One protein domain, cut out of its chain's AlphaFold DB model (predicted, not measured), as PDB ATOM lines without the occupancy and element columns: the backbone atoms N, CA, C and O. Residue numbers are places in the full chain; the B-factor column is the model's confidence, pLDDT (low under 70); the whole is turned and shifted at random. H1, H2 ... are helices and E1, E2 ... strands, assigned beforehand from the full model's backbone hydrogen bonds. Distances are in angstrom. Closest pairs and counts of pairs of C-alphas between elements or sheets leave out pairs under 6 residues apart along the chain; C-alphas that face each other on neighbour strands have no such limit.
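Overview. This is residues 377 to 438 of the 658 residues of an uncharacterized protein of Myxococcales bacterium (UniProt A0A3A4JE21). Three small two-stranded hairpins, E1 with E2, E3 with E4 and E5 with E6, follow one another in a loose row along the longest axis, and the short helix H1 continues from the last hairpin at the far end. The hairpin of E1 and E2 makes the other end of the row, and few contacts join one hairpin to the next. The printed part has 62 residues with six named strands and one named helix, in the order E1 E2 E3 E4 E5 E6 H1, and its class is mixed, helices and strands. Each hairpin is a separate antiparallel sheet of two strands. The whole is only just loose, close to extended, with a radius of gyration of the C-alphas of 15.5 A, and its outline is flat, with spans of 49 by 26 by 12 A.

Arrangement. E1, residues 377 to 381, and E2, residues 386 to 391, form an antiparallel hairpin at 150 degrees, with N 377 and O 390 within hydrogen-bond range at 2.8 A. E3, residues 401 to 404, and E4, residues 407 to 410, form a hairpin at 141 degrees, with N 404 and O 407 at 2.8 A. Residues 397 to 398 pair antiparallel with residues 401 to 402 of E3. E2 and E4 are only just apart, closest at 8.4 A. E5, residues 420 to 423, and E6, residues 426 to 429, form a hairpin at 138 degrees, with N 421 and O 428 at 2.9 A. The closest C-alphas of E3 and E6, those of Phe 402 and Leu 426, are 7.4 A apart. H1, residues 430 to 436, comes closest to E5 at the C-alphas of Glu 420 and Glu 430, 5.3 A apart. In H1, 1 of 3 O i to N i+4 pairs and 2 of 4 O i to N i+3 pairs are within hydrogen-bond range.

Along the chain. E1 begins at C-alpha 377, (-20.090, -40.296, -21.962), and is 12.0 A long from first to last C-alpha. E2, the longest strand by residues, measures 16.2 A. E3 measures 9.4 A and E4 9.6 A, and E3 begins at C-alpha 401, (-32.223, -29.231, -20.429). E5 measures 9.4 A and E6 10.0 A. H1 measures 10.7 A and ends at C-alpha 436, (-21.902, -13.786, -22.521).

Size, cuts and confidence. The two C-alphas farthest apart, those of Met 383 and Pro 418, are 49.7 A apart. The printed part has no cut. The links E2 to E3 and E4 to E5, 9 residues each, are short, and the other four are tight. The mean pLDDT of the printed part is 76.4; residues 382 to 383, 419 and 430 to 438 are under 70, and H1 has a mean of 51.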
ATOM      1  N   THR A 377     -21.504 -40.394 -21.608       88.19
ATOM      2  CA  THR A 377     -20.090 -40.296 -21.962       88.19
ATOM      3  C   THR A 377     -19.759 -41.509 -22.805       88.19
ATOM      4  O   THR A 377     -19.901 -42.643 -22.336       88.19
ATOM      5  N   ASP A 378     -19.361 -41.244 -24.041       86.12
ATOM      6  CA  ASP A 378     -19.121 -42.259 -25.048       86.12
ATOM      7  C   ASP A 378     -17.638 -42.596 -25.087       86.12
ATOM      8  O   ASP A 378     -16.815 -41.813 -25.555       86.12
ATOM      9  N   ASP A 379     -17.304 -43.776 -24.579       83.12
ATOM     10  CA  ASP A 379     -15.937 -44.270 -24.512       83.12
ATOM     11  C   ASP A 379     -15.807 -45.569 -25.315       83.12
ATOM     12  O   ASP A 379     -16.735 -46.377 -25.423       83.12
ATOM     13  N   CYS A 380     -14.623 -45.813 -25.869       76.94
ATOM     14  CA  CYS A 380     -14.287 -47.099 -26.470       76.94
ATOM     15  C   CYS A 380     -13.638 -47.992 -25.402       76.94
ATOM     16  O   CYS A 380     -12.604 -47.642 -24.828       76.94
ATOM     17  N   ASP A 381     -14.207 -49.169 -25.118       76.88
ATOM     18  CA  ASP A 381     -13.546 -50.137 -24.239       76.88
ATOM     19  C   ASP A 381     -12.328 -50.724 -24.972       76.88
ATOM     20  O   ASP A 381     -12.458 -51.596 -25.833       76.88
ATOM     21  N   ALA A 382     -11.130 -50.267 -24.603       66.00
ATOM     22  CA  ALA A 382      -9.869 -50.656 -25.238       66.00
ATOM     23  C   ALA A 382      -9.547 -52.166 -25.161       66.00
ATOM     24  O   ALA A 382      -8.661 -52.652 -25.858       66.00
ATOM     25  N   MET A 383     -10.234 -52.942 -24.313       66.94
ATOM     26  CA  MET A 383     -10.006 -54.386 -24.184       66.94
ATOM     27  C   MET A 383     -10.916 -55.209 -25.102       66.94
ATOM     28  O   MET A 383     -10.569 -56.333 -25.473       66.94
ATOM     29  N   THR A 384     -12.083 -54.674 -25.454       73.44
ATOM     30  CA  THR A 384     -13.100 -55.366 -26.259       73.44
ATOM     31  C   THR A 384     -13.356 -54.716 -27.617       73.44
ATOM     32  O   THR A 384     -13.949 -55.366 -28.480       73.44
ATOM     33  N   GLY A 385     -12.890 -53.481 -27.825       71.19
ATOM     34  CA  GLY A 385     -13.096 -52.698 -29.043       71.19
ATOM     35  C   GLY A 385     -14.559 -52.318 -29.286       71.19
ATOM     36  O   GLY A 385     -14.945 -52.096 -30.430       71.19
ATOM     37  N   MET A 386     -15.395 -52.322 -28.241       79.06
ATOM     38  CA  MET A 386     -16.816 -51.973 -28.327       79.06
ATOM     39  C   MET A 386     -17.092 -50.638 -27.639       79.06
ATOM     40  O   MET A 386     -16.483 -50.330 -26.615       79.06
ATOM     41  N   CYS A 387     -18.052 -49.886 -28.174       84.12
ATOM     42  CA  CYS A 387     -18.492 -48.635 -27.571       84.12
ATOM     43  C   CYS A 387     -19.258 -48.893 -26.273       84.12
ATOM     44  O   CYS A 387     -20.119 -49.779 -26.195       84.12
ATOM     45  N   VAL A 388     -18.925 -48.111 -25.254       89.00
ATOM     46  CA  VAL A 388     -19.601 -48.068 -23.966       89.00
ATOM     47  C   VAL A 388     -20.092 -46.642 -23.734       89.00
ATOM     48  O   VAL A 388     -19.310 -45.702 -23.750       89.00
ATOM     49  N   HIS A 389     -21.398 -46.486 -23.517       89.12
ATOM     50  CA  HIS A 389     -22.026 -45.181 -23.287       89.12
ATOM     51  C   HIS A 389     -22.487 -45.131 -21.829       89.12
ATOM     52  O   HIS A 389     -23.469 -45.773 -21.439       89.12
ATOM     53  N   ALA A 390     -21.713 -44.458 -20.979       89.19
ATOM     54  CA  ALA A 390     -21.995 -44.368 -19.552       89.19
ATOM     55  C   ALA A 390     -22.924 -43.172 -19.275       89.19
ATOM     56  O   ALA A 390     -22.566 -42.056 -19.637       89.19
ATOM     57  N   PRO A 391     -24.090 -43.345 -18.617       90.88
ATOM     58  CA  PRO A 391     -24.976 -42.223 -18.314       90.88
ATOM     59  C   PRO A 391     -24.294 -41.167 -17.434       90.88
ATOM     60  O   PRO A 391     -23.683 -41.502 -16.414       90.88
ATOM     61  N   LEU A 392     -24.452 -39.895 -17.799       88.12
ATOM     62  CA  LEU A 392     -24.073 -38.759 -16.963       88.12
ATOM     63  C   LEU A 392     -24.943 -38.700 -15.698       88.12
ATOM     64  O   LEU A 392     -26.049 -39.239 -15.633       88.12
ATOM     65  N   ALA A 393     -24.419 -38.046 -14.660       88.50
ATOM     66  CA  ALA A 393     -25.130 -37.887 -13.396       88.50
ATOM     67  C   ALA A 393     -26.404 -37.037 -13.562       88.50
ATOM     68  O   ALA A 393     -26.425 -36.090 -14.349       88.50
ATOM     69  N   ASN A 394     -27.439 -37.339 -12.769       85.75
ATOM     70  CA  ASN A 394     -28.670 -36.550 -12.776       85.75
ATOM     71  C   ASN A 394     -28.369 -35.085 -12.402       85.75
ATOM     72  O   ASN A 394     -27.676 -34.835 -11.412       85.75
ATOM     73  N   GLY A 395     -28.875 -34.146 -13.204       79.38
ATOM     74  CA  GLY A 395     -28.611 -32.706 -13.094       79.38
ATOM     75  C   GLY A 395     -27.431 -32.197 -13.935       79.38
ATOM     76  O   GLY A 395     -27.143 -31.004 -13.910       79.38
ATOM     77  N   ALA A 396     -26.730 -33.061 -14.681       85.50
ATOM     78  CA  ALA A 396     -25.728 -32.606 -15.647       85.50
ATOM     79  C   ALA A 396     -26.386 -31.797 -16.779       85.50
ATOM     80  O   ALA A 396     -27.455 -32.164 -17.262       85.50
ATOM     81  N   ALA A 397     -25.745 -30.708 -17.200       82.19
ATOM     82  CA  ALA A 397     -26.231 -29.852 -18.279       82.19
ATOM     83  C   ALA A 397     -26.255 -30.594 -19.625       82.19
ATOM     84  O   ALA A 397     -25.281 -31.255 -19.986       82.19
ATOM     85  N   CYS A 398     -27.331 -30.428 -20.392       86.31
ATOM     86  CA  CYS A 398     -27.444 -30.881 -21.777       86.31
ATOM     87  C   CYS A 398     -28.132 -29.798 -22.634       86.31
ATOM     88  O   CYS A 398     -28.710 -28.848 -22.096       86.31
ATOM     89  N   PRO A 399     -28.060 -29.870 -23.977       83.31
ATOM     90  CA  PRO A 399     -28.656 -28.854 -24.843       83.31
ATOM     91  C   PRO A 399     -30.157 -28.674 -24.566       83.31
ATOM     92  O   PRO A 399     -30.962 -29.565 -24.831       83.31
ATOM     93  N   GLY A 400     -30.530 -27.512 -24.022       75.94
ATOM     94  CA  GLY A 400     -31.920 -27.176 -23.690       75.94
ATOM     95  C   GLY A 400     -32.507 -27.836 -22.430       75.94
ATOM     96  O   GLY A 400     -33.713 -27.712 -22.212       75.94
ATOM     97  N   GLY A 401     -31.707 -28.510 -21.596       86.44
ATOM     98  CA  GLY A 401     -32.223 -29.231 -20.429       86.44
ATOM     99  C   GLY A 401     -31.153 -29.810 -19.506       86.44
ATOM    100  O   GLY A 401     -29.980 -29.463 -19.617       86.44
ATOM    101  N   PHE A 402     -31.546 -30.711 -18.607       87.06
ATOM    102  CA  PHE A 402     -30.628 -31.440 -17.727       87.06
ATOM    103  C   PHE A 402     -30.813 -32.952 -17.870       87.06
ATOM    104  O   PHE A 402     -31.880 -33.446 -18.236       87.06
ATOM    105  N   CYS A 403     -29.763 -33.709 -17.579       90.62
ATOM    106  CA  CYS A 403     -29.811 -35.158 -17.639       90.62
ATOM    107  C   CYS A 403     -30.593 -35.721 -16.453       90.62
ATOM    108  O   CYS A 403     -30.269 -35.433 -15.301       90.62
ATOM    109  N   GLN A 404     -31.581 -36.568 -16.725       89.88
ATOM    110  CA  GLN A 404     -32.304 -37.349 -15.731       89.88
ATOM    111  C   GLN A 404     -32.407 -38.799 -16.207       89.88
ATOM    112  O   GLN A 404     -32.935 -39.095 -17.274       89.88
ATOM    113  N   ASP A 405     -31.824 -39.710 -15.429       88.75
ATOM    114  CA  ASP A 405     -31.750 -41.146 -15.714       88.75
ATOM    115  C   ASP A 405     -31.191 -41.462 -17.121       88.75
ATOM    116  O   ASP A 405     -31.611 -42.412 -17.783       88.75
ATOM    117  N   GLY A 406     -30.211 -40.665 -17.568       86.56
ATOM    118  CA  GLY A 406     -29.536 -40.811 -18.865       86.56
ATOM    119  C   GLY A 406     -30.282 -40.210 -20.061       86.56
ATOM    120  O   GLY A 406     -29.872 -40.432 -21.199       86.56
ATOM    121  N   VAL A 407     -31.360 -39.456 -19.826       90.19
ATOM    122  CA  VAL A 407     -32.136 -38.754 -20.859       90.19
ATOM    123  C   VAL A 407     -32.087 -37.250 -20.605       90.19
ATOM    124  O   VAL A 407     -32.210 -36.812 -19.466       90.19
ATOM    125  N   CYS A 408     -31.917 -36.456 -21.662       89.31
ATOM    126  CA  CYS A 408     -31.985 -34.999 -21.565       89.31
ATOM    127  C   CYS A 408     -33.450 -34.559 -21.415       89.31
ATOM    128  O   CYS A 408     -34.232 -34.646 -22.367       89.31
ATOM    129  N   GLU A 409     -33.837 -34.122 -20.217       88.06
ATOM    130  CA  GLU A 409     -35.168 -33.594 -19.931       88.06
ATOM    131  C   GLU A 409     -35.173 -32.065 -20.034       88.06
ATOM    132  O   GLU A 409     -34.319 -31.374 -19.481       88.06
ATOM    133  N   ALA A 410     -36.158 -31.522 -20.755       81.12
ATOM    134  CA  ALA A 410     -36.313 -30.082 -20.916       81.12
ATOM    135  C   ALA A 410     -36.739 -29.432 -19.591       81.12
ATOM    136  O   ALA A 410     -37.787 -29.764 -19.033       81.12
ATOM    137  N   GLY A 411     -35.951 -28.472 -19.114       77.31
ATOM    138  CA  GLY A 411     -36.183 -27.783 -17.847       77.31
ATOM    139  C   GLY A 411     -34.879 -27.465 -17.126       77.31
ATOM    140  O   GLY A 411     -33.804 -27.654 -17.685       77.31
ATOM    141  N   CYS A 412     -34.988 -26.985 -15.889       75.88
ATOM    142  CA  CYS A 412     -33.853 -26.731 -15.004       75.88
ATOM    143  C   CYS A 412     -34.063 -27.424 -13.657       75.88
ATOM    144  O   CYS A 412     -35.183 -27.418 -13.134       75.88
ATOM    145  N   ASP A 413     -32.988 -28.001 -13.117       74.69
ATOM    146  CA  ASP A 413     -32.953 -28.612 -11.788       74.69
ATOM    147  C   ASP A 413     -31.773 -28.042 -10.972       74.69
ATOM    148  O   ASP A 413     -30.618 -28.223 -11.365       74.69
ATOM    149  N   PRO A 414     -32.025 -27.351  -9.841       72.19
ATOM    150  CA  PRO A 414     -33.338 -27.016  -9.285       72.19
ATOM    151  C   PRO A 414     -34.123 -26.029 -10.163       72.19
ATOM    152  O   PRO A 414     -33.578 -25.383 -11.051       72.19
ATOM    153  N   VAL A 415     -35.428 -25.901  -9.903       79.06
ATOM    154  CA  VAL A 415     -36.254 -24.853 -10.524       79.06
ATOM    155  C   VAL A 415     -35.662 -23.489 -10.171       79.06
ATOM    156  O   VAL A 415     -35.518 -23.187  -8.987       79.06
ATOM    157  N   CYS A 416     -35.354 -22.691 -11.194       80.44
ATOM    158  CA  CYS A 416     -34.661 -21.417 -11.034       80.44
ATOM    159  C   CYS A 416     -35.429 -20.438 -10.144       80.44
ATOM    160  O   CYS A 416     -36.667 -20.385 -10.163       80.44
ATOM    161  N   GLU A 417     -34.685 -19.675  -9.346       80.69
ATOM    162  CA  GLU A 417     -35.266 -18.644  -8.498       80.69
ATOM    163  C   GLU A 417     -35.789 -17.466  -9.347       80.69
ATOM    164  O   GLU A 417     -35.429 -17.311 -10.517       80.69
ATOM    165  N   PRO A 418     -36.679 -16.612  -8.803       71.69
ATOM    166  CA  PRO A 418     -37.025 -15.363  -9.474       71.69
ATOM    167  C   PRO A 418     -35.734 -14.580  -9.771       71.69
ATOM    168  O   PRO A 418     -34.950 -14.393  -8.847       71.69
ATOM    169  N   TYR A 419     -35.563 -14.114 -11.017       68.19
ATOM    170  CA  TYR A 419     -34.374 -13.430 -11.583       68.19
ATOM    171  C   TYR A 419     -33.253 -14.324 -12.154       68.19
ATOM    172  O   TYR A 419     -32.259 -13.799 -12.659       68.19
ATOM    173  N   GLU A 420     -33.437 -15.644 -12.166       81.00
ATOM    174  CA  GLU A 420     -32.588 -16.579 -12.912       81.00
ATOM    175  C   GLU A 420     -33.322 -17.101 -14.157       81.00
ATOM    176  O   GLU A 420     -34.538 -17.324 -14.143       81.00
ATOM    177  N   ILE A 421     -32.577 -17.339 -15.235       78.12
ATOM    178  CA  ILE A 421     -33.091 -17.983 -16.446       78.12
ATOM    179  C   ILE A 421     -32.485 -19.375 -16.609       78.12
ATOM    180  O   ILE A 421     -31.365 -19.652 -16.182       78.12
ATOM    181  N   CYS A 422     -33.244 -20.261 -17.250       76.56
ATOM    182  CA  CYS A 422     -32.812 -21.623 -17.521       76.56
ATOM    183  C   CYS A 422     -32.017 -21.687 -18.831       76.56
ATOM    184  O   CYS A 422     -32.598 -21.517 -19.905       76.56
ATOM    185  N   ALA A 423     -30.714 -21.965 -18.757       77.25
ATOM    186  CA  ALA A 423     -29.853 -22.129 -19.926       77.25
ATOM    187  C   ALA A 423     -29.105 -23.465 -19.853       77.25
ATOM    188  O   ALA A 423     -28.326 -23.708 -18.935       77.25
ATOM    189  N   ASN A 424     -29.346 -24.345 -20.833       74.75
ATOM    190  CA  ASN A 424     -28.768 -25.699 -20.888       74.75
ATOM    191  C   ASN A 424     -28.921 -26.486 -19.569       74.75
ATOM    192  O   ASN A 424     -27.979 -27.120 -19.104       74.75
ATOM    193  N   GLY A 425     -30.094 -26.389 -18.935       71.88
ATOM    194  CA  GLY A 425     -30.412 -27.110 -17.697       71.88
ATOM    195  C   GLY A 425     -29.848 -26.529 -16.411       71.88
ATOM    196  O   GLY A 425     -30.148 -27.060 -15.345       71.88
ATOM    197  N   LEU A 426     -29.075 -25.444 -16.491       76.31
ATOM    198  CA  LEU A 426     -28.542 -24.732 -15.337       76.31
ATOM    199  C   LEU A 426     -29.244 -23.386 -15.171       76.31
ATOM    200  O   LEU A 426     -29.534 -22.688 -16.146       76.31
ATOM    201  N   CYS A 427     -29.494 -23.021 -13.917       80.00
ATOM    202  CA  CYS A 427     -29.971 -21.692 -13.567       80.00
ATOM    203  C   CYS A 427     -28.793 -20.727 -13.543       80.00
ATOM    204  O   CYS A 427     -27.785 -20.979 -12.880       80.00
ATOM    205  N   ILE A 428     -28.923 -19.648 -14.304       79.25
ATOM    206  CA  ILE A 428     -27.936 -18.575 -14.389       79.25
ATOM    207  C   ILE A 428     -28.637 -17.235 -14.172       79.25
ATOM    208  O   ILE A 428     -29.792 -17.061 -14.574       79.25
ATOM    209  N   ASP A 429     -27.946 -16.283 -13.549       77.38
ATOM    210  CA  ASP A 429     -28.480 -14.940 -13.324       77.38
ATOM    211  C   ASP A 429     -28.754 -14.237 -14.667       77.38
ATOM    212  O   ASP A 429     -27.908 -14.209 -15.568       77.38
ATOM    213  N   GLU A 430     -29.925 -13.606 -14.797       62.50
ATOM    214  CA  GLU A 430     -30.382 -12.934 -16.029       62.50
ATOM    215  C   GLU A 430     -29.419 -11.807 -16.483       62.50
ATOM    216  O   GLU A 430     -29.290 -11.508 -17.672       62.50
ATOM    217  N   ASN A 431     -28.656 -11.239 -15.541       56.88
ATOM    218  CA  ASN A 431     -27.621 -10.233 -15.803       56.88
ATOM    219  C   ASN A 431     -26.301 -10.817 -16.344       56.88
ATOM    220  O   ASN A 431     -25.531 -10.086 -16.963       56.88
ATOM    221  N   GLU A 432     -26.019 -12.104 -16.121       55.69
ATOM    222  CA  GLU A 432     -24.783 -12.761 -16.568       55.69
ATOM    223  C   GLU A 432     -24.934 -13.327 -17.993       55.69
ATOM    224  O   GLU A 432     -24.002 -13.249 -18.798       55.69
ATOM    225  N   TYR A 433     -26.142 -13.777 -18.361       50.06
ATOM    226  CA  TYR A 433     -26.445 -14.258 -19.716       50.06
ATOM    227  C   TYR A 433     -26.301 -13.163 -20.785       50.06
ATOM    228  O   TYR A 433     -25.729 -13.400 -21.853       50.06
ATOM    229  N   ASN A 434     -26.725 -11.933 -20.471       44.50
ATOM    230  CA  ASN A 434     -26.566 -10.781 -21.364       44.50
ATOM    231  C   ASN A 434     -25.097 -10.348 -21.556       44.50
ATOM    232  O   ASN A 434     -24.790  -9.743 -22.583       44.50
ATOM    233  N   CYS A 435     -24.185 -10.679 -20.628       43.56
ATOM    234  CA  CYS A 435     -22.747 -10.398 -20.770       43.56
ATOM    235  C   CYS A 435     -22.008 -11.488 -21.594       43.56
ATOM    236  O   CYS A 435     -20.944 -11.211 -22.142       43.56
ATOM    237  N   GLN A 436     -22.542 -12.715 -21.729       41.91
ATOM    238  CA  GLN A 436     -21.902 -13.786 -22.521       41.91
ATOM    239  C   GLN A 436     -22.293 -13.792 -24.006       41.91
ATOM    240  O   GLN A 436     -21.477 -14.187 -24.839       41.91
ATOM    241  N   ALA A 437     -23.494 -13.328 -24.362       44.16
ATOM    242  CA  ALA A 437     -23.953 -13.305 -25.756       44.16
ATOM    243  C   ALA A 437     -23.217 -12.276 -26.645       44.16
ATOM    244  O   ALA A 437     -23.296 -12.361 -27.868       44.16
ATOM    245  N   SER A 438     -22.495 -11.316 -26.052       40.72
ATOM    246  CA  SER A 438     -21.921 -10.155 -26.752       40.72
ATOM    247  C   SER A 438     -20.413  -9.936 -26.548       40.72
ATOM    248  O   SER A 438     -19.872  -8.950 -27.038       40.72
TER     249      SER A 438